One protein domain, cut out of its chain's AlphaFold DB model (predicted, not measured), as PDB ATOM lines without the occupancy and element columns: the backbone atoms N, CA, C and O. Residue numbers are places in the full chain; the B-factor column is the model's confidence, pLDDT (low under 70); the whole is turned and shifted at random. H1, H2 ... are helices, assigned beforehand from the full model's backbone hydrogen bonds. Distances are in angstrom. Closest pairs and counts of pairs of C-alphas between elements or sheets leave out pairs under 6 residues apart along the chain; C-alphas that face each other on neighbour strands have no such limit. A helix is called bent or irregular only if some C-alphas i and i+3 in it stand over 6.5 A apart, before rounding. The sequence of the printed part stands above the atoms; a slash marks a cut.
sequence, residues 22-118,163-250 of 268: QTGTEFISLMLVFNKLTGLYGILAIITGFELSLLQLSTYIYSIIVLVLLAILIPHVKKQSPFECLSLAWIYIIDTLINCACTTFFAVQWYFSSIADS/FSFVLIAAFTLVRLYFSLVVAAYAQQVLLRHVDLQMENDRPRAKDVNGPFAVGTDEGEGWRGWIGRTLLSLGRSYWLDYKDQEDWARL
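Overview. This is residues 22 to 118 and 163 to 250 of the 268 residues of an uncharacterized protein of Lomentospora prolificans (UniProt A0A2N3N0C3). Two long helices, H4 and H5, run side by side in opposite directions, and a second pair of side-by-side helices, H1 and H3, meets them near one end and spreads away from them toward the other. H6 packs on the first turns of H4, the little H7 packs on H5, and two tips stick out: residues 108 to 118 of H4 and residues 245 to 250 of H8. The printed part has 185 residues with eight named helices, H1 to H8 in order along the chain, and no named strand; the class is all helix. It is loose, with a radius of gyration of the C-alphas of 20.1 A, and only just elongated, spanning 68 by 45 by 27 A.

Along the chain. H4 is residues 82 to 118, 53.9 A long, and begins at C-alpha 82, (-36.967, -54.541, 41.628). H5 is residues 163 to 199, 54.2 A long. H3 is residues 54 to 79, 38.8 A long, with a kink of 30 degrees near residue 70; it is only just irregular, C-alphas 72 and 75 being 6.7 A apart. H1 is residues 22 to 40, 26.8 A long, and begins at C-alpha 22, (-34.967, -56.465, 28.983). H2 is residues 42 to 47, H6 residues 221 to 232 and H7 residues 235 to 239. H8 is residues 242 to 250 and ends at C-alpha 250, (-50.293, -34.863, 24.763).

Arrangement. H4 and H5 are the hub, touching three helices each. They touch each other at a shallow tilt of 19 degrees, opposite ways; the closest C-alphas are those of Cys 85 and Ala 186, 4.9 A apart. H3 and H4 form a helical hairpin at a shallow tilt of 32 degrees, touching through residues 66 to 77 and 84 to 91, closest at the C-alphas of Leu 73 and Glu 84, 5.7 A. H1 touches H3 at a shallow tilt of 25 degrees, opposite ways, closest at the C-alphas of Lys 36 and Ser 63, 5.5 A. With residues 22 to 28 alone H1 touches H5 at a steep tilt of 48 degrees, closest at the C-alphas of Thr 25 and Val 182, 5.4 A. H2 is close to H3 but not clearly touching, with the C-alphas of Ile 43 and Tyr 60 7.3 A apart. H6 touches H4 at a steep tilt of 53 degrees, closest at the C-alphas of Phe 83 and Gly 227, 6.3 A. H7 touches H5, closest at the C-alphas of Gln 187 and Trp 238, 5.6 A. H8 touches no helix, and is only just apart from H7, with a closest distance of 8.1 A. Every O i to N i+4 pair is within hydrogen-bond range in H1, H4, H5, H6, H7 and H8, against 1 of 2 in H2 and 17 of 22 in H3.

Size, cuts and confidence. The two C-alphas farthest apart are those of Ser 118 and Asp 201, 71.2 A. Residues 119 to 162 are not printed, and C-alphas 118 and 163 are 20.9 A apart across this cut. The link from H5 to H6, residues 200 to 220, is long. The mean pLDDT of the printed part is 83.6; 25 residues are under 70, among them 41 to 47 and 200 to 209.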
ATOM      1  N   GLN A  22     -35.831 -55.513  28.291       94.19
ATOM      2  CA  GLN A  22     -34.967 -56.465  28.983       94.19
ATOM      3  C   GLN A  22     -33.712 -56.788  28.166       94.19
ATOM      4  O   GLN A  22     -32.595 -56.616  28.649       94.19
ATOM      5  N   THR A  23     -33.882 -57.214  26.911       93.56
ATOM      6  CA  THR A  23     -32.757 -57.533  26.020       93.56
ATOM      7  C   THR A  23     -31.890 -56.299  25.764       93.56
ATOM      8  O   THR A  23     -30.664 -56.396  25.766       93.56
ATOM      9  N   GLY A  24     -32.513 -55.127  25.597       93.75
ATOM     10  CA  GLY A  24     -31.799 -53.857  25.484       93.75
ATOM     11  C   GLY A  24     -30.955 -53.549  26.720       93.75
ATOM     12  O   GLY A  24     -29.781 -53.220  26.593       93.75
ATOM     13  N   THR A  25     -31.508 -53.708  27.922       96.00
ATOM     14  CA  THR A  25     -30.798 -53.493  29.188       96.00
ATOM     15  C   THR A  25     -29.662 -54.490  29.388       96.00
ATOM     16  O   THR A  25     -28.591 -54.077  29.832       96.00
ATOM     17  N   GLU A  26     -29.835 -55.764  29.027       95.44
ATOM     18  CA  GLU A  26     -28.742 -56.749  29.039       95.44
ATOM     19  C   GLU A  26     -27.593 -56.293  28.131       95.44
ATOM     20  O   GLU A  26     -26.452 -56.193  28.581       95.44
ATOM     21  N   PHE A  27     -27.898 -55.931  26.883       94.94
ATOM     22  CA  PHE A  27     -26.904 -55.461  25.919       94.94
ATOM     23  C   PHE A  27     -26.195 -54.181  26.381       94.94
ATOM     24  O   PHE A  27     -24.968 -54.108  26.365       94.94
ATOM     25  N   ILE A  28     -26.954 -53.186  26.843       95.50
ATOM     26  CA  ILE A  28     -26.419 -51.918  27.356       95.50
ATOM     27  C   ILE A  28     -25.513 -52.160  28.568       95.50
ATOM     28  O   ILE A  28     -24.446 -51.555  28.671       95.50
ATOM     29  N   SER A  29     -25.907 -53.057  29.474       95.31
ATOM     30  CA  SER A  29     -25.110 -53.380  30.660       95.31
ATOM     31  C   SER A  29     -23.813 -54.092  30.283       95.31
ATOM     32  O   SER A  29     -22.763 -53.770  30.831       95.31
ATOM     33  N   LEU A  30     -23.852 -55.004  29.306       94.31
ATOM     34  CA  LEU A  30     -22.649 -55.641  28.766       94.31
ATOM     35  C   LEU A  30     -21.723 -54.622  28.094       94.31
ATOM     36  O   LEU A  30     -20.517 -54.653  28.325       94.31
ATOM     37  N   MET A  31     -22.272 -53.674  27.332       93.62
ATOM     38  CA  MET A  31     -21.493 -52.575  26.752       93.62
ATOM     39  C   MET A  31     -20.830 -51.712  27.828       93.62
ATOM     40  O   MET A  31     -19.672 -51.324  27.673       93.62
ATOM     41  N   LEU A  32     -21.516 -51.455  28.947       92.88
ATOM     42  CA  LEU A  32     -20.923 -50.752  30.082       92.88
ATOM     43  C   LEU A  32     -19.806 -51.574  30.744       92.88
ATOM     44  O   LEU A  32     -18.760 -51.013  31.061       92.88
ATOM     45  N   VAL A  33     -19.973 -52.891  30.897       94.12
ATOM     46  CA  VAL A  33     -18.908 -53.782  31.391       94.12
ATOM     47  C   VAL A  33     -17.686 -53.720  30.480       94.12
ATOM     48  O   VAL A  33     -16.584 -53.492  30.975       94.12
ATOM     49  N   PHE A  34     -17.864 -53.840  29.162       90.38
ATOM     50  CA  PHE A  34     -16.766 -53.681  28.207       90.38
ATOM     51  C   PHE A  34     -16.117 -52.300  28.324       90.38
ATOM     52  O   PHE A  34     -14.893 -52.214  28.364       90.38
ATOM     53  N   ASN A  35     -16.899 -51.227  28.475       89.62
ATOM     54  CA  ASN A  35     -16.358 -49.885  28.684       89.62
ATOM     55  C   ASN A  35     -15.491 -49.801  29.956       89.62
ATOM     56  O   ASN A  35     -14.377 -49.277  29.912       89.62
ATOM     57  N   LYS A  36     -15.935 -50.382  31.075       90.19
ATOM     58  CA  LYS A  36     -15.146 -50.421  32.316       90.19
ATOM     59  C   LYS A  36     -13.908 -51.304  32.207       90.19
ATOM     60  O   LYS A  36     -12.854 -50.915  32.706       90.19
ATOM     61  N   LEU A  37     -13.998 -52.428  31.499       88.12
ATOM     62  CA  LEU A  37     -12.853 -53.287  31.204       88.12
ATOM     63  C   LEU A  37     -11.816 -52.572  30.338       88.12
ATOM     64  O   LEU A  37     -10.634 -52.651  30.646       88.12
ATOM     65  N   THR A  38     -12.231 -51.812  29.317       82.94
ATOM     66  CA  THR A  38     -11.299 -51.000  28.512       82.94
ATOM     67  C   THR A  38     -10.554 -49.973  29.364       82.94
ATOM     68  O   THR A  38      -9.345 -49.820  29.212       82.94
ATOM     69  N   GLY A  39     -11.234 -49.350  30.333       73.69
ATOM     70  CA  GLY A  39     -10.585 -48.497  31.331       73.69
ATOM     71  C   GLY A  39      -9.595 -49.263  32.214       73.69
ATOM     72  O   GLY A  39      -8.522 -48.749  32.515       73.69
ATOM     73  N   LEU A  40      -9.905 -50.513  32.575       75.31
ATOM     74  CA  LEU A  40      -9.037 -51.379  33.379       75.31
ATOM     75  C   LEU A  40      -7.710 -51.722  32.682       75.31
ATOM     76  O   LEU A  40      -6.706 -51.869  33.371       75.31
ATOM     77  N   TYR A  41      -7.654 -51.791  31.344       69.50
ATOM     78  CA  TYR A  41      -6.381 -51.984  30.624       69.50
ATOM     79  C   TYR A  41      -5.362 -50.874  30.915       69.50
ATOM     80  O   TYR A  41      -4.161 -51.123  30.853       69.50
ATOM     81  N   GLY A  42      -5.808 -49.682  31.322       66.25
ATOM     82  CA  GLY A  42      -4.918 -48.629  31.811       66.25
ATOM     83  C   GLY A  42      -4.129 -49.023  33.067       66.25
ATOM     84  O   GLY A  42      -3.041 -48.506  33.287       66.25
ATOM     85  N   ILE A  43      -4.607 -49.998  33.851       68.00
ATOM     86  CA  ILE A  43      -3.882 -50.531  35.014       68.00
ATOM     87  C   ILE A  43      -2.621 -51.301  34.586       68.00
ATOM     88  O   ILE A  43      -1.633 -51.343  35.320       68.00
ATOM     89  N   LEU A  44      -2.596 -51.846  33.364       68.00
ATOM     90  CA  LEU A  44      -1.393 -52.474  32.817       68.00
ATOM     91  C   LEU A  44      -0.240 -51.460  32.707       68.00
ATOM     92  O   LEU A  44       0.912 -51.828  32.920       68.00
ATOM     93  N   ALA A  45      -0.537 -50.173  32.485       69.56
ATOM     94  CA  ALA A  45       0.473 -49.113  32.461       69.56
ATOM     95  C   ALA A  45       1.182 -48.947  33.819       69.56
ATOM     96  O   ALA A  45       2.385 -48.700  33.844       69.56
ATOM     97  N   ILE A  46       0.474 -49.172  34.938       67.81
ATOM     98  CA  ILE A  46       1.066 -49.154  36.289       67.81
ATOM     99  C   ILE A  46       2.080 -50.292  36.436       67.81
ATOM    100  O   ILE A  46       3.188 -50.086  36.916       67.81
ATOM    101  N   ILE A  47       1.718 -51.493  35.970       67.31
ATOM    102  CA  ILE A  47       2.588 -52.681  36.018       67.31
ATOM    103  C   ILE A  47       3.818 -52.501  35.113       67.31
ATOM    104  O   ILE A  47       4.880 -53.046  35.395       67.31
ATOM    105  N   THR A  48       3.692 -51.692  34.059       75.62
ATOM    106  CA  THR A  48       4.780 -51.389  33.116       75.62
ATOM    107  C   THR A  48       5.699 -50.253  33.607       75.62
ATOM    108  O   THR A  48       6.676 -49.929  32.939       75.62
ATOM    109  N   GLY A  49       5.423 -49.661  34.779       66.75
ATOM    110  CA  GLY A  49       6.270 -48.637  35.403       66.75
ATOM    111  C   GLY A  49       5.953 -47.193  35.003       66.75
ATOM    112  O   GLY A  49       6.814 -46.327  35.132       66.75
ATOM    113  N   PHE A  50       4.746 -46.912  34.505       74.31
ATOM    114  CA  PHE A  50       4.324 -45.544  34.199       74.31
ATOM    115  C   PHE A  50       3.952 -44.777  35.482       74.31
ATOM    116  O   PHE A  50       3.261 -45.316  36.343       74.31
ATOM    117  N   GLU A  51       4.369 -43.514  35.602       69.56
ATOM    118  CA  GLU A  51       3.991 -42.616  36.705       69.56
ATOM    119  C   GLU A  51       2.532 -42.163  36.517       69.56
ATOM    120  O   GLU A  51       2.211 -41.440  35.571       69.56
ATOM    121  N   LEU A  52       1.617 -42.591  37.392       62.97
ATOM    122  CA  LEU A  52       0.211 -42.190  37.303       62.97
ATOM    123  C   LEU A  52      -0.095 -40.976  38.166       62.97
ATOM    124  O   LEU A  52       0.286 -40.901  39.331       62.97
ATOM    125  N   SER A  53      -0.926 -40.087  37.623       77.38
ATOM    126  CA  SER A  53      -1.599 -39.068  38.422       77.38
ATOM    127  C   SER A  53      -2.580 -39.717  39.406       77.38
ATOM    128  O   SER A  53      -3.323 -40.638  39.052       77.38
ATOM    129  N   LEU A  54      -2.655 -39.183  40.630       75.88
ATOM    130  CA  LEU A  54      -3.624 -39.597  41.657       75.88
ATOM    131  C   LEU A  54      -5.074 -39.562  41.147       75.88
ATOM    132  O   LEU A  54      -5.904 -40.384  41.540       75.88
ATOM    133  N   LEU A  55      -5.374 -38.643  40.229       73.88
ATOM    134  CA  LEU A  55      -6.696 -38.507  39.626       73.88
ATOM    135  C   LEU A  55      -7.023 -39.722  38.738       73.88
ATOM    136  O   LEU A  55      -8.124 -40.262  38.805       73.88
ATOM    137  N   GLN A  56      -6.035 -40.229  38.001       76.19
ATOM    138  CA  GLN A  56      -6.173 -41.401  37.136       76.19
ATOM    139  C   GLN A  56      -6.368 -42.687  37.955       76.19
ATOM    140  O   GLN A  56      -7.240 -43.499  37.638       76.19
ATOM    141  N   LEU A  57      -5.635 -42.829  39.067       78.44
ATOM    142  CA  LEU A  57      -5.822 -43.933  40.013       78.44
ATOM    143  C   LEU A  57      -7.257 -43.970  40.562       78.44
ATOM    144  O   LEU A  57      -7.874 -45.034  40.617       78.44
ATOM    145  N   SER A  58      -7.818 -42.808  40.910       83.75
ATOM    146  CA  SER A  58      -9.193 -42.718  41.416       83.75
ATOM    147  C   SER A  58     -10.231 -43.211  40.394       83.75
ATOM    148  O   SER A  58     -11.150 -43.951  40.748       83.75
ATOM    149  N   THR A  59     -10.044 -42.895  39.106       81.06
ATOM    150  CA  THR A  59     -10.920 -43.347  38.012       81.06
ATOM    151  C   THR A  59     -10.841 -44.860  37.795       81.06
ATOM    152  O   THR A  59     -11.854 -45.500  37.484       81.06
ATOM    153  N   TYR A  60      -9.667 -45.460  38.001       83.56
ATOM    154  CA  TYR A  60      -9.498 -46.910  37.923       83.56
ATOM    155  C   TYR A  60     -10.162 -47.638  39.086       83.56
ATOM    156  O   TYR A  60     -10.902 -48.594  38.852       83.56
ATOM    157  N   ILE A  61      -9.988 -47.150  40.318       85.38
ATOM    158  CA  ILE A  61     -10.668 -47.708  41.496       85.38
ATOM    159  C   ILE A  61     -12.189 -47.628  41.318       85.38
ATOM    160  O   ILE A  61     -12.887 -48.625  41.509       85.38
ATOM    161  N   TYR A  62     -12.704 -46.479  40.870       88.50
ATOM    162  CA  TYR A  62     -14.123 -46.316  40.547       88.50
ATOM    163  C   TYR A  62     -14.601 -47.342  39.508       88.50
ATOM    164  O   TYR A  62     -15.640 -47.977  39.693       88.50
ATOM    165  N   SER A  63     -13.828 -47.558  38.441       89.00
ATOM    166  CA  SER A  63     -14.186 -48.509  37.381       89.00
ATOM    167  C   SER A  63     -14.228 -49.957  37.874       89.00
ATOM    168  O   SER A  63     -15.132 -50.690  37.477       89.00
ATOM    169  N   ILE A  64     -13.326 -50.357  38.778       89.50
ATOM    170  CA  ILE A  64     -13.354 -51.683  39.423       89.50
ATOM    171  C   ILE A  64     -14.616 -51.841  40.273       89.50
ATOM    172  O   ILE A  64     -15.307 -52.852  40.156       89.50
ATOM    173  N   ILE A  65     -14.945 -50.842  41.099       92.12
ATOM    174  CA  ILE A  65     -16.144 -50.877  41.949       92.12
ATOM    175  C   ILE A  65     -17.401 -51.027  41.087       92.12
ATOM    176  O   ILE A  65     -18.221 -51.909  41.343       92.12
ATOM    177  N   VAL A  66     -17.538 -50.213  40.035       92.25
ATOM    178  CA  VAL A  66     -18.675 -50.304  39.106       92.25
ATOM    179  C   VAL A  66     -18.720 -51.670  38.424       92.25
ATOM    180  O   VAL A  66     -19.798 -52.237  38.283       92.25
ATOM    181  N   LEU A  67     -17.575 -52.240  38.045       92.50
ATOM    182  CA  LEU A  67     -17.512 -53.550  37.401       92.50
ATOM    183  C   LEU A  67     -17.975 -54.681  38.327       92.50
ATOM    184  O   LEU A  67     -18.761 -55.528  37.905       92.50
ATOM    185  N   VAL A  68     -17.551 -54.669  39.594       93.50
ATOM    186  CA  VAL A  68     -18.016 -55.628  40.610       93.50
ATOM    187  C   VAL A  68     -19.523 -55.495  40.826       93.50
ATOM    188  O   VAL A  68     -20.234 -56.499  40.829       93.50
ATOM    189  N   LEU A  69     -20.033 -54.266  40.942       94.44
ATOM    190  CA  LEU A  69     -21.471 -54.026  41.071       94.44
ATOM    191  C   LEU A  69     -22.234 -54.542  39.843       94.44
ATOM    192  O   LEU A  69     -23.211 -55.271  39.996       94.44
ATOM    193  N   LEU A  70     -21.775 -54.251  38.625       93.56
ATOM    194  CA  LEU A  70     -22.409 -54.747  37.401       93.56
ATOM    195  C   LEU A  70     -22.432 -56.275  37.339       93.56
ATOM    196  O   LEU A  70     -23.466 -56.843  36.998       93.56
ATOM    197  N   ALA A  71     -21.350 -56.951  37.732       93.94
ATOM    198  CA  ALA A  71     -21.314 -58.411  37.777       93.94
ATOM    199  C   ALA A  71     -22.387 -59.000  38.717       93.94
ATOM    200  O   ALA A  71     -22.978 -60.034  38.408       93.94
ATOM    201  N   ILE A  72     -22.684 -58.321  39.830       93.94
ATOM    202  CA  ILE A  72     -23.724 -58.724  40.788       93.94
ATOM    203  C   ILE A  72     -25.135 -58.396  40.264       93.94
ATOM    204  O   ILE A  72     -26.075 -59.175  40.455       93.94
ATOM    205  N   LEU A  73     -25.308 -57.249  39.603       93.19
ATOM    206  CA  LEU A  73     -26.621 -56.727  39.214       93.19
ATOM    207  C   LEU A  73     -27.123 -57.278  37.870       93.19
ATOM    208  O   LEU A  73     -28.321 -57.506  37.723       93.19
ATOM    209  N   ILE A  74     -26.247 -57.553  36.900       92.81
ATOM    210  CA  ILE A  74     -26.642 -58.034  35.562       92.81
ATOM    211  C   ILE A  74     -27.493 -59.319  35.606       92.81
ATOM    212  O   ILE A  74     -28.522 -59.359  34.931       92.81
ATOM    213  N   PRO A  75     -27.170 -60.355  36.410       93.81
ATOM    214  CA  PRO A  75     -28.010 -61.553  36.507       93.81
ATOM    215  C   PRO A  75     -29.446 -61.263  36.966       93.81
ATOM    216  O   PRO A  75     -30.366 -62.020  36.651       93.81
ATOM    217  N   HIS A  76     -29.651 -60.168  37.701       92.81
ATOM    218  CA  HIS A  76     -30.956 -59.762  38.207       92.81
ATOM    219  C   HIS A  76     -31.835 -59.093  37.149       92.81
ATOM    220  O   HIS A  76     -33.053 -59.070  37.315       92.81
ATOM    221  N   VAL A  77     -31.261 -58.671  36.015       92.81
ATOM    222  CA  VAL A  77     -32.032 -58.201  34.856       92.81
ATOM    223  C   VAL A  77     -32.986 -59.300  34.395       92.81
ATOM    224  O   VAL A  77     -34.173 -59.040  34.249       92.81
ATOM    225  N   LYS A  78     -32.527 -60.552  34.287       91.00
ATOM    226  CA  LYS A  78     -33.393 -61.690  33.921       91.00
ATOM    227  C   LYS A  78     -34.371 -62.092  35.018       91.00
ATOM    228  O   LYS A  78     -35.469 -62.544  34.715       91.00
ATOM    229  N   LYS A  79     -33.971 -61.935  36.282       91.19
ATOM    230  CA  LYS A  79     -34.812 -62.263  37.445       91.19
ATOM    231  C   LYS A  79     -35.895 -61.219  37.713       91.19
ATOM    232  O   LYS A  79     -36.798 -61.506  38.486       91.19
ATOM    233  N   GLN A  80     -35.797 -60.037  37.100       90.44
ATOM    234  CA  GLN A  80     -36.723 -58.924  37.309       90.44
ATOM    235  C   GLN A  80     -36.866 -58.566  38.796       90.44
ATOM    236  O   GLN A  80     -37.965 -58.288  39.270       90.44
ATOM    237  N   SER A  81     -35.761 -58.586  39.551       91.19
ATOM    238  CA  SER A  81     -35.813 -58.149  40.945       91.19
ATOM    239  C   SER A  81     -35.783 -56.614  41.013       91.19
ATOM    240  O   SER A  81     -34.918 -55.976  40.396       91.19
ATOM    241  N   PRO A  82     -36.740 -55.985  41.712       90.44
ATOM    242  CA  PRO A  82     -36.967 -54.541  41.628       90.44
ATOM    243  C   PRO A  82     -35.828 -53.717  42.237       90.44
ATOM    244  O   PRO A  82     -35.428 -52.712  41.648       90.44
ATOM    245  N   PHE A  83     -35.255 -54.142  43.369       92.12
ATOM    246  CA  PHE A  83     -34.156 -53.422  44.019       92.12
ATOM    247  C   PHE A  83     -32.883 -53.402  43.165       92.12
ATOM    248  O   PHE A  83     -32.281 -52.344  42.952       92.12
ATOM    249  N   GLU A  84     -32.461 -54.559  42.656       94.50
ATOM    250  CA  GLU A  84     -31.244 -54.671  41.856       94.50
ATOM    251  C   GLU A  84     -31.411 -53.990  40.490       94.50
ATOM    252  O   GLU A  84     -30.483 -53.319  40.041       94.50
ATOM    253  N   CYS A  85     -32.593 -54.060  39.863       94.25
ATOM    254  CA  CYS A  85     -32.862 -53.327  38.620       94.25
ATOM    255  C   CYS A  85     -32.862 -51.804  38.838       94.25
ATOM    256  O   CYS A  85     -32.288 -51.070  38.030       94.25
ATOM    257  N   LEU A  86     -33.441 -51.315  39.942       94.50
ATOM    258  CA  LEU A  86     -33.394 -49.894  40.302       94.50
ATOM    259  C   LEU A  86     -31.959 -49.426  40.568       94.50
ATOM    260  O   LEU A  86     -31.546 -48.369  40.090       94.50
ATOM    261  N   SER A  87     -31.184 -50.231  41.292       94.56
ATOM    262  CA  SER A  87     -29.773 -49.953  41.563       94.56
ATOM    263  C   SER A  87     -28.953 -49.908  40.270       94.56
ATOM    264  O   SER A  87     -28.112 -49.025  40.108       94.56
ATOM    265  N   LEU A  88     -29.238 -50.803  39.318       95.75
ATOM    266  CA  LEU A  88     -28.571 -50.853  38.015       95.75
ATOM    267  C   LEU A  88     -28.833 -49.576  37.214       95.75
ATOM    268  O   LEU A  88     -27.901 -48.994  36.659       95.75
ATOM    269  N   ALA A  89     -30.085 -49.113  37.195       95.69
ATOM    270  CA  ALA A  89     -30.451 -47.864  36.539       95.69
ATOM    271  C   ALA A  89     -29.712 -46.666  37.141       95.69
ATOM    272  O   ALA A  89     -29.155 -45.858  36.400       95.69
ATOM    273  N   TRP A  90     -29.637 -46.574  38.470       95.06
ATOM    274  CA  TRP A  90     -28.911 -45.493  39.135       95.06
ATOM    275  C   TRP A  90     -27.405 -45.534  38.894       95.06
ATOM    276  O   TRP A  90     -26.813 -44.486  38.647       95.06
ATOM    277  N   ILE A  91     -26.789 -46.719  38.893       95.06
ATOM    278  CA  ILE A  91     -25.377 -46.873  38.521       95.06
ATOM    279  C   ILE A  91     -25.143 -46.350  37.103       95.06
ATOM    280  O   ILE A  91     -24.200 -45.591  36.890       95.06
ATOM    281  N   TYR A  92     -26.016 -46.689  36.153       94.38
ATOM    282  CA  TYR A  92     -25.894 -46.220  34.773       94.38
ATOM    283  C   TYR A  92     -26.079 -44.699  34.649       94.38
ATOM    284  O   TYR A  92     -25.313 -44.034  33.950       94.38
ATOM    285  N   ILE A  93     -27.074 -44.133  35.343       94.12
ATOM    286  CA  ILE A  93     -27.338 -42.686  35.370       94.12
ATOM    287  C   ILE A  93     -26.132 -41.936  35.944       94.12
ATOM    288  O   ILE A  93     -25.662 -40.972  35.341       94.12
ATOM    289  N   ILE A  94     -25.609 -42.384  37.090       93.69
ATOM    290  CA  ILE A  94     -24.451 -41.770  37.752       93.69
ATOM    291  C   ILE A  94     -23.210 -41.887  36.870       93.69
ATOM    292  O   ILE A  94     -22.495 -40.903  36.698       93.69
ATOM    293  N   ASP A  95     -22.975 -43.054  36.269       92.94
ATOM    294  CA  ASP A  95     -21.862 -43.242  35.342       92.94
ATOM    295  C   ASP A  95     -21.961 -42.277  34.155       92.94
ATOM    296  O   ASP A  95     -20.995 -41.596  33.808       92.94
ATOM    297  N   THR A  96     -23.152 -42.147  33.572       92.56
ATOM    298  CA  THR A  96     -23.404 -41.221  32.465       92.56
ATOM    299  C   THR A  96     -23.165 -39.772  32.889       92.56
ATOM    300  O   THR A  96     -22.499 -39.037  32.162       92.56
ATOM    301  N   LEU A  97     -23.629 -39.366  34.074       92.38
ATOM    302  CA  LEU A  97     -23.410 -38.027  34.631       92.38
ATOM    303  C   LEU A  97     -21.926 -37.723  34.843       92.38
ATOM    304  O   LEU A  97     -21.471 -36.656  34.438       92.38
ATOM    305  N   ILE A  98     -21.166 -38.656  35.424       89.94
ATOM    306  CA  ILE A  98     -19.721 -38.498  35.637       89.94
ATOM    307  C   ILE A  98     -19.012 -38.332  34.292       89.94
ATOM    308  O   ILE A  98     -18.266 -37.374  34.107       89.94
ATOM    309  N   ASN A  99     -19.294 -39.202  33.318       88.75
ATOM    310  CA  ASN A  99     -18.692 -39.099  31.987       88.75
ATOM    311  C   ASN A  99     -19.076 -37.790  31.277       88.75
ATOM    312  O   ASN A  99     -18.234 -37.174  30.621       88.75
ATOM    313  N   CYS A 100     -20.322 -37.335  31.421       90.06
ATOM    314  CA  CYS A 100     -20.791 -36.089  30.823       90.06
ATOM    315  C   CYS A 100     -20.134 -34.865  31.483       90.06
ATOM    316  O   CYS A 100     -19.718 -33.939  30.786       90.06
ATOM    317  N   ALA A 101     -19.972 -34.882  32.809       91.00
ATOM    318  CA  ALA A 101     -19.273 -33.843  33.558       91.00
ATOM    319  C   ALA A 101     -17.791 -33.775  33.170       91.00
ATOM    320  O   ALA A 101     -17.295 -32.690  32.877       91.00
ATOM    321  N   CYS A 102     -17.104 -34.918  33.075       86.19
ATOM    322  CA  CYS A 102     -15.717 -34.980  32.609       86.19
ATOM    323  C   CYS A 102     -15.574 -34.459  31.174       86.19
ATOM    324  O   CYS A 102     -14.679 -33.664  30.899       86.19
ATOM    325  N   THR A 103     -16.479 -34.854  30.275       88.69
ATOM    326  CA  THR A 103     -16.488 -34.385  28.879       88.69
ATOM    327  C   THR A 103     -16.693 -32.873  28.805       88.69
ATOM    328  O   THR A 103     -15.986 -32.186  28.074       88.69
ATOM    329  N   THR A 104     -17.624 -32.342  29.599       88.06
ATOM    330  CA  THR A 104     -17.902 -30.901  29.658       88.06
ATOM    331  C   THR A 104     -16.714 -30.142  30.232       88.06
ATOM    332  O   THR A 104     -16.306 -29.130  29.672       88.06
ATOM    333  N   PHE A 105     -16.117 -30.646  31.313       88.50
ATOM    334  CA  PHE A 105     -14.927 -30.053  31.915       88.50
ATOM    335  C   PHE A 105     -13.770 -29.996  30.914       88.50
ATOM    336  O   PHE A 105     -13.168 -28.941  30.739       88.50
ATOM    337  N   PHE A 106     -13.508 -31.095  30.202       84.88
ATOM    338  CA  PHE A 106     -12.500 -31.137  29.147       84.88
ATOM    339  C   PHE A 106     -12.797 -30.135  28.022       84.88
ATOM    340  O   PHE A 106     -11.909 -29.386  27.624       84.88
ATOM    341  N   ALA A 107     -14.045 -30.071  27.550       84.25
ATOM    342  CA  ALA A 107     -14.447 -29.142  26.495       84.25
ATOM    343  C   ALA A 107     -14.273 -27.670  26.910       84.25
ATOM    344  O   ALA A 107     -13.788 -26.865  26.121       84.25
ATOM    345  N   VAL A 108     -14.622 -27.324  28.153       86.06
ATOM    346  CA  VAL A 108     -14.450 -25.969  28.699       86.06
ATOM    347  C   VAL A 108     -12.971 -25.612  28.838       86.06
ATOM    348  O   VAL A 108     -12.571 -24.526  28.430       86.06
ATOM    349  N   GLN A 109     -12.151 -26.521  29.372       85.00
ATOM    350  CA  GLN A 109     -10.700 -26.325  29.468       85.00
ATOM    351  C   GLN A 109     -10.083 -26.089  28.085       85.00
ATOM    352  O   GLN A 109      -9.351 -25.124  27.890       85.00
ATOM    353  N   TRP A 110     -10.446 -26.916  27.102       82.25
ATOM    354  CA  TRP A 110      -9.994 -26.764  25.721       82.25
ATOM    355  C   TRP A 110     -10.426 -25.420  25.105       82.25
ATOM    356  O   TRP A 110      -9.628 -24.750  24.447       82.25
ATOM    357  N   TYR A 111     -11.668 -24.993  25.354       81.00
ATOM    358  CA  TYR A 111     -12.191 -23.718  24.858       81.00
ATOM    359  C   TYR A 111     -11.396 -22.520  25.391       81.00
ATOM    360  O   TYR A 111     -11.020 -21.643  24.621       81.00
ATOM    361  N   PHE A 112     -11.062 -22.494  26.682       81.81
ATOM    362  CA  PHE A 112     -10.252 -21.404  27.233       81.81
ATOM    363  C   PHE A 112      -8.803 -21.415  26.733       81.81
ATOM    364  O   PHE A 112      -8.271 -20.347  26.434       81.81
ATOM    365  N   SER A 113      -8.178 -22.587  26.577       79.81
ATOM    366  CA  SER A 113      -6.823 -22.675  26.011       79.81
ATOM    367  C   SER A 113      -6.764 -22.188  24.560       79.81
ATOM    368  O   SER A 113      -5.850 -21.458  24.197       79.81
ATOM    369  N   SER A 114      -7.768 -22.517  23.740       75.56
ATOM    370  CA  SER A 114      -7.816 -22.061  22.338       75.56
ATOM    371  C   SER A 114      -7.997 -20.545  22.190       75.56
ATOM    372  O   SER A 114      -7.477 -19.955  21.241       75.56
ATOM    373  N   ILE A 115      -8.676 -19.889  23.139       72.31
ATOM    374  CA  ILE A 115      -8.739 -18.421  23.197       72.31
ATOM    375  C   ILE A 115      -7.369 -17.839  23.566       72.31
ATOM    376  O   ILE A 115      -6.918 -16.906  22.908       72.31
ATOM    377  N   ALA A 116      -6.691 -18.404  24.570       70.94
ATOM    378  CA  ALA A 116      -5.373 -17.931  25.004       70.94
ATOM    379  C   ALA A 116      -4.314 -18.025  23.888       70.94
ATOM    380  O   ALA A 116      -3.535 -17.092  23.698       70.94
ATOM    381  N   ASP A 117      -4.338 -19.101  23.098       63.72
ATOM    382  CA  ASP A 117      -3.450 -19.276  21.939       63.72
ATOM    383  C   ASP A 117      -3.754 -18.283  20.800       63.72
ATOM    384  O   ASP A 117      -2.880 -17.957  20.001       63.72
ATOM    385  N   SER A 118      -4.982 -17.758  20.725       59.16
ATOM    386  CA  SER A 118      -5.377 -16.782  19.698       59.16
ATOM    387  C   SER A 118      -4.867 -15.363  19.991       59.16
ATOM    388  O   SER A 118      -4.729 -14.560  19.068       59.16
ATOM    389  N   PHE A 163     -15.463 -32.252  13.414       80.75
ATOM    390  CA  PHE A 163     -15.918 -33.639  13.319       80.75
ATOM    391  C   PHE A 163     -15.797 -34.386  14.658       80.75
ATOM    392  O   PHE A 163     -16.725 -35.080  15.074       80.75
ATOM    393  N   SER A 164     -14.696 -34.179  15.382       84.00
ATOM    394  CA  SER A 164     -14.468 -34.791  16.697       84.00
ATOM    395  C   SER A 164     -15.508 -34.352  17.736       84.00
ATOM    396  O   SER A 164     -16.033 -35.188  18.472       84.00
ATOM    397  N   PHE A 165     -15.882 -33.068  17.764       83.31
ATOM    398  CA  PHE A 165     -16.940 -32.571  18.654       83.31
ATOM    399  C   PHE A 165     -18.314 -33.156  18.324       83.31
ATOM    400  O   PHE A 165     -19.055 -33.520  19.240       83.31
ATOM    401  N   VAL A 166     -18.643 -33.299  17.036       88.38
ATOM    402  CA  VAL A 166     -19.887 -33.952  16.602       88.38
ATOM    403  C   VAL A 166     -19.919 -35.405  17.063       88.38
ATOM    404  O   VAL A 166     -20.934 -35.846  17.602       88.38
ATOM    405  N   LEU A 167     -18.811 -36.139  16.922       89.81
ATOM    406  CA  LEU A 167     -18.715 -37.512  17.415       89.81
ATOM    407  C   LEU A 167     -18.890 -37.588  18.933       89.81
ATOM    408  O   LEU A 167     -19.678 -38.402  19.408       89.81
ATOM    409  N   ILE A 168     -18.214 -36.726  19.699       89.81
ATOM    410  CA  ILE A 168     -18.358 -36.672  21.161       89.81
ATOM    411  C   ILE A 168     -19.818 -36.407  21.546       89.81
ATOM    412  O   ILE A 168     -20.380 -37.132  22.367       89.81
ATOM    413  N   ALA A 169     -20.463 -35.416  20.924       90.12
ATOM    414  CA  ALA A 169     -21.863 -35.095  21.178       90.12
ATOM    415  C   ALA A 169     -22.793 -36.267  20.824       90.12
ATOM    416  O   ALA A 169     -23.666 -36.621  21.621       90.12
ATOM    417  N   ALA A 170     -22.580 -36.916  19.677       92.88
ATOM    418  CA  ALA A 170     -23.349 -38.083  19.256       92.88
ATOM    419  C   ALA A 170     -23.196 -39.250  20.244       92.88
ATOM    420  O   ALA A 170     -24.197 -39.830  20.668       92.88
ATOM    421  N   PHE A 171     -21.974 -39.559  20.685       91.44
ATOM    422  CA  PHE A 171     -21.733 -40.598  21.687       91.44
ATOM    423  C   PHE A 171     -22.377 -40.268  23.037       91.44
ATOM    424  O   PHE A 171     -22.953 -41.155  23.673       91.44
ATOM    425  N   THR A 172     -22.345 -39.005  23.463       92.12
ATOM    426  CA  THR A 172     -23.033 -38.563  24.683       92.12
ATOM    427  C   THR A 172     -24.546 -38.723  24.556       92.12
ATOM    428  O   THR A 172     -25.179 -39.236  25.477       92.12
ATOM    429  N   LEU A 173     -25.140 -38.377  23.411       93.06
ATOM    430  CA  LEU A 173     -26.573 -38.576  23.165       93.06
ATOM    431  C   LEU A 173     -26.966 -40.057  23.189       93.06
ATOM    432  O   LEU A 173     -27.971 -40.411  23.806       93.06
ATOM    433  N   VAL A 174     -26.162 -40.934  22.581       92.94
ATOM    434  CA  VAL A 174     -26.381 -42.389  22.638       92.94
ATOM    435  C   VAL A 174     -26.357 -42.887  24.084       92.94
ATOM    436  O   VAL A 174     -27.238 -43.647  24.485       92.94
ATOM    437  N   ARG A 175     -25.404 -42.420  24.902       92.44
ATOM    438  CA  ARG A 175     -25.343 -42.770  26.331       92.44
ATOM    439  C   ARG A 175     -26.556 -42.270  27.109       92.44
ATOM    440  O   ARG A 175     -27.106 -43.018  27.914       92.44
ATOM    441  N   LEU A 176     -27.013 -41.047  26.847       92.94
ATOM    442  CA  LEU A 176     -28.233 -40.520  27.459       92.94
ATOM    443  C   LEU A 176     -29.450 -41.378  27.093       92.94
ATOM    444  O   LEU A 176     -30.231 -41.734  27.972       92.94
ATOM    445  N   TYR A 177     -29.577 -41.784  25.828       93.31
ATOM    446  CA  TYR A 177     -30.632 -42.702  25.401       93.31
ATOM    447  C   TYR A 177     -30.548 -44.051  26.127       93.31
ATOM    448  O   TYR A 177     -31.550 -44.519  26.666       93.31
ATOM    449  N   PHE A 178     -29.363 -44.659  26.211       94.88
ATOM    450  CA  PHE A 178     -29.171 -45.909  26.949       94.88
ATOM    451  C   PHE A 178     -29.542 -45.772  28.427       94.88
ATOM    452  O   PHE A 178     -30.209 -46.653  28.969       94.88
ATOM    453  N   SER A 179     -29.219 -44.641  29.057       94.31
ATOM    454  CA  SER A 179     -29.632 -44.352  30.431       94.31
ATOM    455  C   SER A 179     -31.153 -44.333  30.583       94.31
ATOM    456  O   SER A 179     -31.673 -44.875  31.558       94.31
ATOM    457  N   LEU A 180     -31.875 -43.756  29.621       92.94
ATOM    458  CA  LEU A 180     -33.340 -43.768  29.614       92.94
ATOM    459  C   LEU A 180     -33.902 -45.178  29.412       92.94
ATOM    460  O   LEU A 180     -34.892 -45.527  30.048       92.94
ATOM    461  N   VAL A 181     -33.273 -46.004  28.570       94.81
ATOM    462  CA  VAL A 181     -33.682 -47.404  28.355       94.81
ATOM    463  C   VAL A 181     -33.550 -48.215  29.643       94.81
ATOM    464  O   VAL A 181     -34.505 -48.873  30.046       94.81
ATOM    465  N   VAL A 182     -32.401 -48.147  30.322       95.75
ATOM    466  CA  VAL A 182     -32.188 -48.880  31.584       95.75
ATOM    467  C   VAL A 182     -33.137 -48.370  32.676       95.75
ATOM    468  O   VAL A 182     -33.718 -49.171  33.409       95.75
ATOM    469  N   ALA A 183     -33.363 -47.056  32.754       94.31
ATOM    470  CA  ALA A 183     -34.307 -46.475  33.706       94.31
ATOM    471  C   ALA A 183     -35.760 -46.900  33.432       94.31
ATOM    472  O   ALA A 183     -36.488 -47.234  34.367       94.31
ATOM    473  N   ALA A 184     -36.186 -46.924  32.168       92.50
ATOM    474  CA  ALA A 184     -37.517 -47.390  31.781       92.50
ATOM    475  C   ALA A 184     -37.709 -48.884  32.085       92.50
ATOM    476  O   ALA A 184     -38.772 -49.274  32.563       92.50
ATOM    477  N   TYR A 185     -36.673 -49.709  31.891       94.75
ATOM    478  CA  TYR A 185     -36.718 -51.123  32.261       94.75
ATOM    479  C   TYR A 185     -36.873 -51.316  33.772       94.75
ATOM    480  O   TYR A 185     -37.755 -52.046  34.221       94.75
ATOM    481  N   ALA A 186     -36.060 -50.623  34.571       94.56
ATOM    482  CA  ALA A 186     -36.137 -50.703  36.027       94.56
ATOM    483  C   ALA A 186     -37.512 -50.278  36.554       94.56
ATOM    484  O   ALA A 186     -38.068 -50.925  37.438       94.56
ATOM    485  N   GLN A 187     -38.099 -49.233  35.969       91.75
ATOM    486  CA  GLN A 187     -39.459 -48.829  36.292       91.75
ATOM    487  C   GLN A 187     -40.500 -49.887  35.902       91.75
ATOM    488  O   GLN A 187     -41.411 -50.143  36.683       91.75
ATOM    489  N   GLN A 188     -40.384 -50.498  34.721       91.25
ATOM    490  CA  GLN A 188     -41.293 -51.566  34.297       91.25
ATOM    491  C   GLN A 188     -41.292 -52.721  35.307       91.25
ATOM    492  O   GLN A 188     -42.353 -53.217  35.680       91.25
ATOM    493  N   VAL A 189     -40.107 -53.119  35.777       92.31
ATOM    494  CA  VAL A 189     -39.950 -54.146  36.815       92.31
ATOM    495  C   VAL A 189     -40.581 -53.695  38.137       92.31
ATOM    496  O   VAL A 189     -41.309 -54.462  38.762       92.31
ATOM    497  N   LEU A 190     -40.349 -52.444  38.538       90.62
ATOM    498  CA  LEU A 190     -40.880 -51.873  39.773       90.62
ATOM    499  C   LEU A 190     -42.414 -51.848  39.794       90.62
ATOM    500  O   LEU A 190     -43.023 -52.275  40.770       90.62
ATOM    501  N   LEU A 191     -43.034 -51.365  38.719       87.88
ATOM    502  CA  LEU A 191     -44.489 -51.272  38.599       87.88
ATOM    503  C   LEU A 191     -45.129 -52.655  38.545       87.88
ATOM    504  O   LEU A 191     -46.078 -52.908  39.274       87.88
ATOM    505  N   ARG A 192     -44.540 -53.583  37.781       88.69
ATOM    506  CA  ARG A 192     -44.978 -54.983  37.771       88.69
ATOM    507  C   ARG A 192     -44.943 -55.595  39.171       88.69
ATOM    508  O   ARG A 192     -45.840 -56.347  39.530       88.69
ATOM    509  N   HIS A 193     -43.908 -55.293  39.954       86.69
ATOM    510  CA  HIS A 193     -43.804 -55.780  41.326       86.69
ATOM    511  C   HIS A 193     -44.901 -55.193  42.225       86.69
ATOM    512  O   HIS A 193     -45.507 -55.924  43.003       86.69
ATOM    513  N   VAL A 194     -45.193 -53.896  42.088       83.19
ATOM    514  CA  VAL A 194     -46.286 -53.226  42.810       83.19
ATOM    515  C   VAL A 194     -47.646 -53.830  42.443       83.19
ATOM    516  O   VAL A 194     -48.417 -54.147  43.344       83.19
ATOM    517  N   ASP A 195     -47.916 -54.054  41.156       82.94
ATOM    518  CA  ASP A 195     -49.179 -54.636  40.682       82.94
ATOM    519  C   ASP A 195     -49.393 -56.055  41.238       82.94
ATOM    520  O   ASP A 195     -50.461 -56.368  41.763       82.94
ATOM    521  N   LEU A 196     -48.352 -56.899  41.218       81.25
ATOM    522  CA  LEU A 196     -48.410 -58.257  41.779       81.25
ATOM    523  C   LEU A 196     -48.632 -58.264  43.300       81.25
ATOM    524  O   LEU A 196     -49.280 -59.168  43.828       81.25
ATOM    525  N   GLN A 197     -48.111 -57.268  44.021       74.00
ATOM    526  CA  GLN A 197     -48.378 -57.123  45.454       74.00
ATOM    527  C   GLN A 197     -49.821 -56.685  45.743       74.00
ATOM    528  O   GLN A 197     -50.364 -57.071  46.779       74.00
ATOM    529  N   MET A 198     -50.442 -55.902  44.854       68.81
ATOM    530  CA  MET A 198     -51.844 -55.488  44.986       68.81
ATOM    531  C   MET A 198     -52.814 -56.650  44.756       68.81
ATOM    532  O   MET A 198     -53.819 -56.740  45.456       68.81
ATOM    533  N   GLU A 199     -52.514 -57.545  43.812       71.44
ATOM    534  CA  GLU A 199     -53.363 -58.703  43.497       71.44
ATOM    535  C   GLU A 199     -53.370 -59.763  44.614       71.44
ATOM    536  O   GLU A 199     -54.380 -60.425  44.832       71.44
ATOM    537  N   ASN A 200     -52.277 -59.896  45.372       67.06
ATOM    538  CA  ASN A 200     -52.115 -60.930  46.404       67.06
ATOM    539  C   ASN A 200     -52.669 -60.554  47.804       67.06
ATOM    540  O   ASN A 200     -52.270 -61.141  48.808       67.06
ATOM    541  N   ASP A 201     -53.551 -59.552  47.882       54.75
ATOM    542  CA  ASP A 201     -54.442 -59.254  49.018       54.75
ATOM    543  C   ASP A 201     -53.787 -59.177  50.426       54.75
ATOM    544  O   ASP A 201     -54.284 -59.721  51.415       54.75
ATOM    545  N   ARG A 202     -52.663 -58.450  50.568       53.88
ATOM    546  CA  ARG A 202     -52.206 -57.961  51.888       53.88
ATOM    547  C   ARG A 202     -52.810 -56.567  52.139       53.88
ATOM    548  O   ARG A 202     -52.452 -55.634  51.416       53.88
ATOM    549  N   PRO A 203     -53.610 -56.337  53.202       47.59
ATOM    550  CA  PRO A 203     -54.252 -55.043  53.494       47.59
ATOM    551  C   PRO A 203     -53.276 -53.937  53.964       47.59
ATOM    552  O   PRO A 203     -53.654 -53.036  54.707       47.59
ATOM    553  N   ARG A 204     -52.002 -53.987  53.549       49.53
ATOM    554  CA  ARG A 204     -50.937 -53.027  53.891       49.53
ATOM    555  C   ARG A 204     -50.279 -52.331  52.694       49.53
ATOM    556  O   ARG A 204     -49.505 -51.407  52.894       49.53
ATOM    557  N   ALA A 205     -50.619 -52.658  51.448       47.19
ATOM    558  CA  ALA A 205     -50.001 -52.012  50.278       47.19
ATOM    559  C   ALA A 205     -50.650 -50.669  49.869       47.19
ATOM    560  O   ALA A 205     -50.477 -50.205  48.745       47.19
ATOM    561  N   LYS A 206     -51.387 -50.013  50.778       44.78
ATOM    562  CA  LYS A 206     -51.767 -48.595  50.641       44.78
ATOM    563  C   LYS A 206     -50.873 -47.685  51.484       44.78
ATOM    564  O   LYS A 206     -51.238 -46.547  51.770       44.78
ATOM    565  N   ASP A 207     -49.696 -48.166  51.870       50.59
ATOM    566  CA  ASP A 207     -48.693 -47.305  52.466       50.59
ATOM    567  C   ASP A 207     -48.109 -46.408  51.377       50.59
ATOM    568  O   ASP A 207     -47.547 -46.840  50.371       50.59
ATOM    569  N   VAL A 208     -48.262 -45.112  51.612       54.50
ATOM    570  CA  VAL A 208     -47.969 -43.965  50.746       54.50
ATOM    571  C   VAL A 208     -46.480 -43.865  50.350       54.50
ATOM    572  O   VAL A 208     -46.055 -42.839  49.841       54.50
ATOM    573  N   ASN A 209     -45.659 -44.903  50.540       60.53
ATOM    574  CA  ASN A 209     -44.199 -44.881  50.412       60.53
ATOM    575  C   ASN A 209     -43.618 -45.791  49.309       60.53
ATOM    576  O   ASN A 209     -42.407 -45.764  49.098       60.53
ATOM    577  N   GLY A 210     -44.449 -46.519  48.553       73.38
ATOM    578  CA  GLY A 210     -44.002 -47.335  47.414       73.38
ATOM    579  C   GLY A 210     -43.456 -48.725  47.802       73.38
ATOM    580  O   GLY A 210     -43.565 -49.120  48.960       73.38
ATOM    581  N   PRO A 211     -42.857 -49.473  46.856       76.94
ATOM    582  CA  PRO A 211     -42.531 -50.903  47.004       76.94
ATOM    583  C   PRO A 211     -41.464 -51.234  48.061       76.94
ATOM    584  O   PRO A 211     -41.343 -52.385  48.454       76.94
ATOM    585  N   PHE A 212     -40.723 -50.239  48.562       82.75
ATOM    586  CA  PHE A 212     -39.720 -50.406  49.628       82.75
ATOM    587  C   PHE A 212     -40.181 -49.808  50.973       82.75
ATOM    588  O   PHE A 212     -39.365 -49.358  51.790       82.75
ATOM    589  N   ALA A 213     -41.498 -49.725  51.196       77.81
ATOM    590  CA  ALA A 213     -42.074 -49.223  52.442       77.81
ATOM    591  C   ALA A 213     -41.706 -50.115  53.640       77.81
ATOM    592  O   ALA A 213     -41.544 -51.328  53.513       77.81
ATOM    593  N   VAL A 214     -41.564 -49.506  54.818       73.81
ATOM    594  CA  VAL A 214     -41.244 -50.229  56.058       73.81
ATOM    595  C   VAL A 214     -42.367 -51.226  56.362       73.81
ATOM    596  O   VAL A 214     -43.526 -50.829  56.412       73.81
ATOM    597  N   GLY A 215     -42.026 -52.503  56.561       68.69
ATOM    598  CA  GLY A 215     -42.995 -53.590  56.768       68.69
ATOM    599  C   GLY A 215     -43.326 -54.409  55.514       68.69
ATOM    600  O   GLY A 215     -44.153 -55.317  55.589       68.69
ATOM    601  N   THR A 216     -42.691 -54.102  54.377       73.38
ATOM    602  CA  THR A 216     -42.626 -54.989  53.202       73.38
ATOM    603  C   THR A 216     -41.351 -55.833  53.244       73.38
ATOM    604  O   THR A 216     -40.322 -55.350  53.714       73.38
ATOM    605  N   ASP A 217     -41.398 -57.054  52.699       76.31
ATOM    606  CA  ASP A 217     -40.257 -57.987  52.684       76.31
ATOM    607  C   ASP A 217     -39.001 -57.363  52.022       76.31
ATOM    608  O   ASP A 217     -37.872 -57.638  52.423       76.31
ATOM    609  N   GLU A 218     -39.180 -56.457  51.050       76.94
ATOM    610  CA  GLU A 218     -38.081 -55.733  50.388       76.94
ATOM    611  C   GLU A 218     -37.710 -54.390  51.048       76.94
ATOM    612  O   GLU A 218     -36.655 -53.812  50.768       76.94
ATOM    613  N   GLY A 219     -38.572 -53.861  51.917       75.94
ATOM    614  CA  GLY A 219     -38.403 -52.577  52.597       75.94
ATOM    615  C   GLY A 219     -37.674 -52.657  53.940       75.94
ATOM    616  O   GLY A 219     -37.379 -51.609  54.537       75.94
ATOM    617  N   GLU A 220     -37.361 -53.862  54.416       83.06
ATOM    618  CA  GLU A 220     -36.617 -54.082  55.655       83.06
ATOM    619  C   GLU A 220     -35.091 -53.971  55.472       83.06
ATOM    620  O   GLU A 220     -34.516 -54.174  54.398       83.06
ATOM    621  N   GLY A 221     -34.416 -53.596  56.560       87.50
ATOM    622  CA  GLY A 221     -32.962 -53.480  56.613       87.50
ATOM    623  C   GLY A 221     -32.361 -52.389  55.715       87.50
ATOM    624  O   GLY A 221     -32.989 -51.388  55.358       87.50
ATOM    625  N   TRP A 222     -31.084 -52.579  55.377       88.75
ATOM    626  CA  TRP A 222     -30.288 -51.622  54.603       88.75
ATOM    627  C   TRP A 222     -30.750 -51.503  53.142       88.75
ATOM    628  O   TRP A 222     -30.712 -50.409  52.580       88.75
ATOM    629  N   ARG A 223     -31.252 -52.594  52.543       88.00
ATOM    630  CA  ARG A 223     -31.785 -52.603  51.170       88.00
ATOM    631  C   ARG A 223     -33.012 -51.713  51.041       88.00
ATOM    632  O   ARG A 223     -33.046 -50.865  50.155       88.00
ATOM    633  N   GLY A 224     -33.955 -51.813  51.976       85.81
ATOM    634  CA  GLY A 224     -35.117 -50.930  52.001       85.81
ATOM    635  C   GLY A 224     -34.751 -49.461  52.208       85.81
ATOM    636  O   GLY A 224     -35.340 -48.580  51.582       85.81
ATOM    637  N   TRP A 225     -33.742 -49.168  53.037       88.19
ATOM    638  CA  TRP A 225     -33.243 -47.796  53.210       88.19
ATOM    639  C   TRP A 225     -32.657 -47.220  51.911       88.19
ATOM    640  O   TRP A 225     -33.021 -46.106  51.518       88.19
ATOM    641  N   ILE A 226     -31.818 -47.990  51.208       90.50
ATOM    642  CA  ILE A 226     -31.280 -47.594  49.899       90.50
ATOM    643  C   ILE A 226     -32.420 -47.448  48.889       90.50
ATOM    644  O   ILE A 226     -32.524 -46.411  48.247       90.50
ATOM    645  N   GLY A 227     -33.313 -48.434  48.788       89.12
ATOM    646  CA  GLY A 227     -34.431 -48.431  47.844       89.12
ATOM    647  C   GLY A 227     -35.322 -47.199  47.999       89.12
ATOM    648  O   GLY A 227     -35.608 -46.517  47.018       89.12
ATOM    649  N   ARG A 228     -35.683 -46.829  49.234       88.69
ATOM    650  CA  ARG A 228     -36.436 -45.591  49.506       88.69
ATOM    651  C   ARG A 228     -35.666 -44.338  49.112       88.69
ATOM    652  O   ARG A 228     -36.258 -43.419  48.555       88.69
ATOM    653  N   THR A 229     -34.362 -44.302  49.372       90.19
ATOM    654  CA  THR A 229     -33.507 -43.171  48.988       90.19
ATOM    655  C   THR A 229     -33.453 -43.029  47.464       90.19
ATOM    656  O   THR A 229     -33.716 -41.945  46.944       90.19
ATOM    657  N   LEU A 230     -33.232 -44.129  46.741       90.81
ATOM    658  CA  LEU A 230     -33.216 -44.174  45.277       90.81
ATOM    659  C   LEU A 230     -34.571 -43.796  44.660       90.81
ATOM    660  O   LEU A 230     -34.601 -43.100  43.649       90.81
ATOM    661  N   LEU A 231     -35.690 -44.209  45.270       87.88
ATOM    662  CA  LEU A 231     -37.033 -43.819  44.828       87.88
ATOM    663  C   LEU A 231     -37.377 -42.369  45.158       87.88
ATOM    664  O   LEU A 231     -38.153 -41.752  44.435       87.88
ATOM    665  N   SER A 232     -36.854 -41.822  46.257       85.81
ATOM    666  CA  SER A 232     -37.125 -40.433  46.641       85.81
ATOM    667  C   SER A 232     -36.593 -39.452  45.592       85.81
ATOM    668  O   SER A 232     -37.231 -38.437  45.298       85.81
ATOM    669  N   LEU A 233     -35.473 -39.807  44.960       85.38
ATOM    670  CA  LEU A 233     -34.895 -39.093  43.836       85.38
ATOM    671  C   LEU A 233     -35.700 -39.409  42.570       85.38
ATOM    672  O   LEU A 233     -35.629 -40.501  42.016       85.38
ATOM    673  N   GLY A 234     -36.497 -38.447  42.106       80.44
ATOM    674  CA  GLY A 234     -37.343 -38.646  40.928       80.44
ATOM    675  C   GLY A 234     -38.544 -39.555  41.197       80.44
ATOM    676  O   GLY A 234     -38.951 -40.308  40.322       80.44
ATOM    677  N   ARG A 235     -39.142 -39.487  42.392       83.69
ATOM    678  CA  ARG A 235     -40.296 -40.316  42.780       83.69
ATOM    679  C   ARG A 235     -41.434 -40.343  41.756       83.69
ATOM    680  O   ARG A 235     -41.991 -41.407  41.500       83.69
ATOM    681  N   SER A 236     -41.752 -39.193  41.167       81.75
ATOM    682  CA  SER A 236     -42.732 -39.095  40.078       81.75
ATOM    683  C   SER A 236     -42.286 -39.880  38.844       81.75
ATOM    684  O   SER A 236     -43.081 -40.583  38.235       81.75
ATOM    685  N   TYR A 237     -40.996 -39.850  38.505       84.81
ATOM    686  CA  TYR A 237     -40.467 -40.660  37.417       84.81
ATOM    687  C   TYR A 237     -40.577 -42.164  37.702       84.81
ATOM    688  O   TYR A 237     -40.875 -42.901  36.777       84.81
ATOM    689  N   TRP A 238     -40.377 -42.641  38.932       87.56
ATOM    690  CA  TRP A 238     -40.400 -44.085  39.209       87.56
ATOM    691  C   TRP A 238     -41.806 -44.655  39.416       87.56
ATOM    692  O   TRP A 238     -42.110 -45.727  38.899       87.56
ATOM    693  N   LEU A 239     -42.668 -43.956  40.160       83.31
ATOM    694  CA  LEU A 239     -43.956 -44.500  40.611       83.31
ATOM    695  C   LEU A 239     -45.160 -43.989  39.816       83.31
ATOM    696  O   LEU A 239     -46.211 -44.620  39.849       83.31
ATOM    697  N   ASP A 240     -45.026 -42.874  39.098       78.94
ATOM    698  CA  ASP A 240     -46.146 -42.269  38.381       78.94
ATOM    699  C   ASP A 240     -46.153 -42.704  36.909       78.94
ATOM    700  O   ASP A 240     -45.484 -42.139  36.031       78.94
ATOM    701  N   TYR A 241     -46.846 -43.813  36.642       71.62
ATOM    702  CA  TYR A 241     -46.992 -44.348  35.288       71.62
ATOM    703  C   TYR A 241     -48.053 -43.591  34.483       71.62
ATOM    704  O   TYR A 241     -47.834 -43.266  33.315       71.62
ATOM    705  N   LYS A 242     -49.191 -43.289  35.117       71.38
ATOM    706  CA  LYS A 242     -50.380 -42.757  34.447       71.38
ATOM    707  C   LYS A 242     -50.173 -41.321  33.968       71.38
ATOM    708  O   LYS A 242     -50.358 -41.055  32.781       71.38
ATOM    709  N   ASP A 243     -49.651 -40.447  34.829       69.12
ATOM    710  CA  ASP A 243     -49.381 -39.043  34.482       69.12
ATOM    711  C   ASP A 243     -48.379 -38.898  33.326       69.12
ATOM    712  O   ASP A 243     -48.327 -37.879  32.624       69.12
ATOM    713  N   GLN A 244     -47.557 -39.926  33.123       70.00
ATOM    714  CA  GLN A 244     -46.552 -39.967  32.079       70.00
ATOM    715  C   GLN A 244     -47.115 -40.448  30.735       70.00
ATOM    716  O   GLN A 244     -46.757 -39.881  29.698       70.00
ATOM    717  N   GLU A 245     -47.988 -41.460  30.723       74.50
ATOM    718  CA  GLU A 245     -48.694 -41.842  29.495       74.50
ATOM    719  C   GLU A 245     -49.500 -40.672  28.942       74.50
ATOM    720  O   GLU A 245     -49.444 -40.404  27.740       74.50
ATOM    721  N   ASP A 246     -50.183 -39.944  29.823       77.94
ATOM    722  CA  ASP A 246     -50.976 -38.778  29.451       77.94
ATOM    723  C   ASP A 246     -50.091 -37.689  28.830       77.94
ATOM    724  O   ASP A 246     -50.419 -37.143  27.775       77.94
ATOM    725  N   TRP A 247     -48.904 -37.434  29.395       74.19
ATOM    726  CA  TRP A 247     -47.926 -36.520  28.795       74.19
ATOM    727  C   TRP A 247     -47.438 -36.978  27.418       74.19
ATOM    728  O   TRP A 247     -47.357 -36.167  26.495       74.19
ATOM    729  N   ALA A 248     -47.114 -38.262  27.256       76.19
ATOM    730  CA  ALA A 248     -46.624 -38.779  25.981       76.19
ATOM    731  C   ALA A 248     -47.698 -38.661  24.887       76.19
ATOM    732  O   ALA A 248     -47.386 -38.283  23.756       76.19
ATOM    733  N   ARG A 249     -48.968 -38.909  25.239       80.06
ATOM    734  CA  ARG A 249     -50.124 -38.694  24.356       80.06
ATOM    735  C   ARG A 249     -50.261 -37.218  23.981       80.06
ATOM    736  O   ARG A 249     -50.277 -36.907  22.793       80.06
ATOM    737  N   LEU A 250     -50.234 -36.318  24.966       82.38
ATOM    738  CA  LEU A 250     -50.293 -34.863  24.763       82.38
ATOM    739  C   LEU A 250     -49.165 -34.345  23.855       82.38
ATOM    740  O   LEU A 250     -49.390 -33.481  23.009       82.38
TER     741      LEU A 250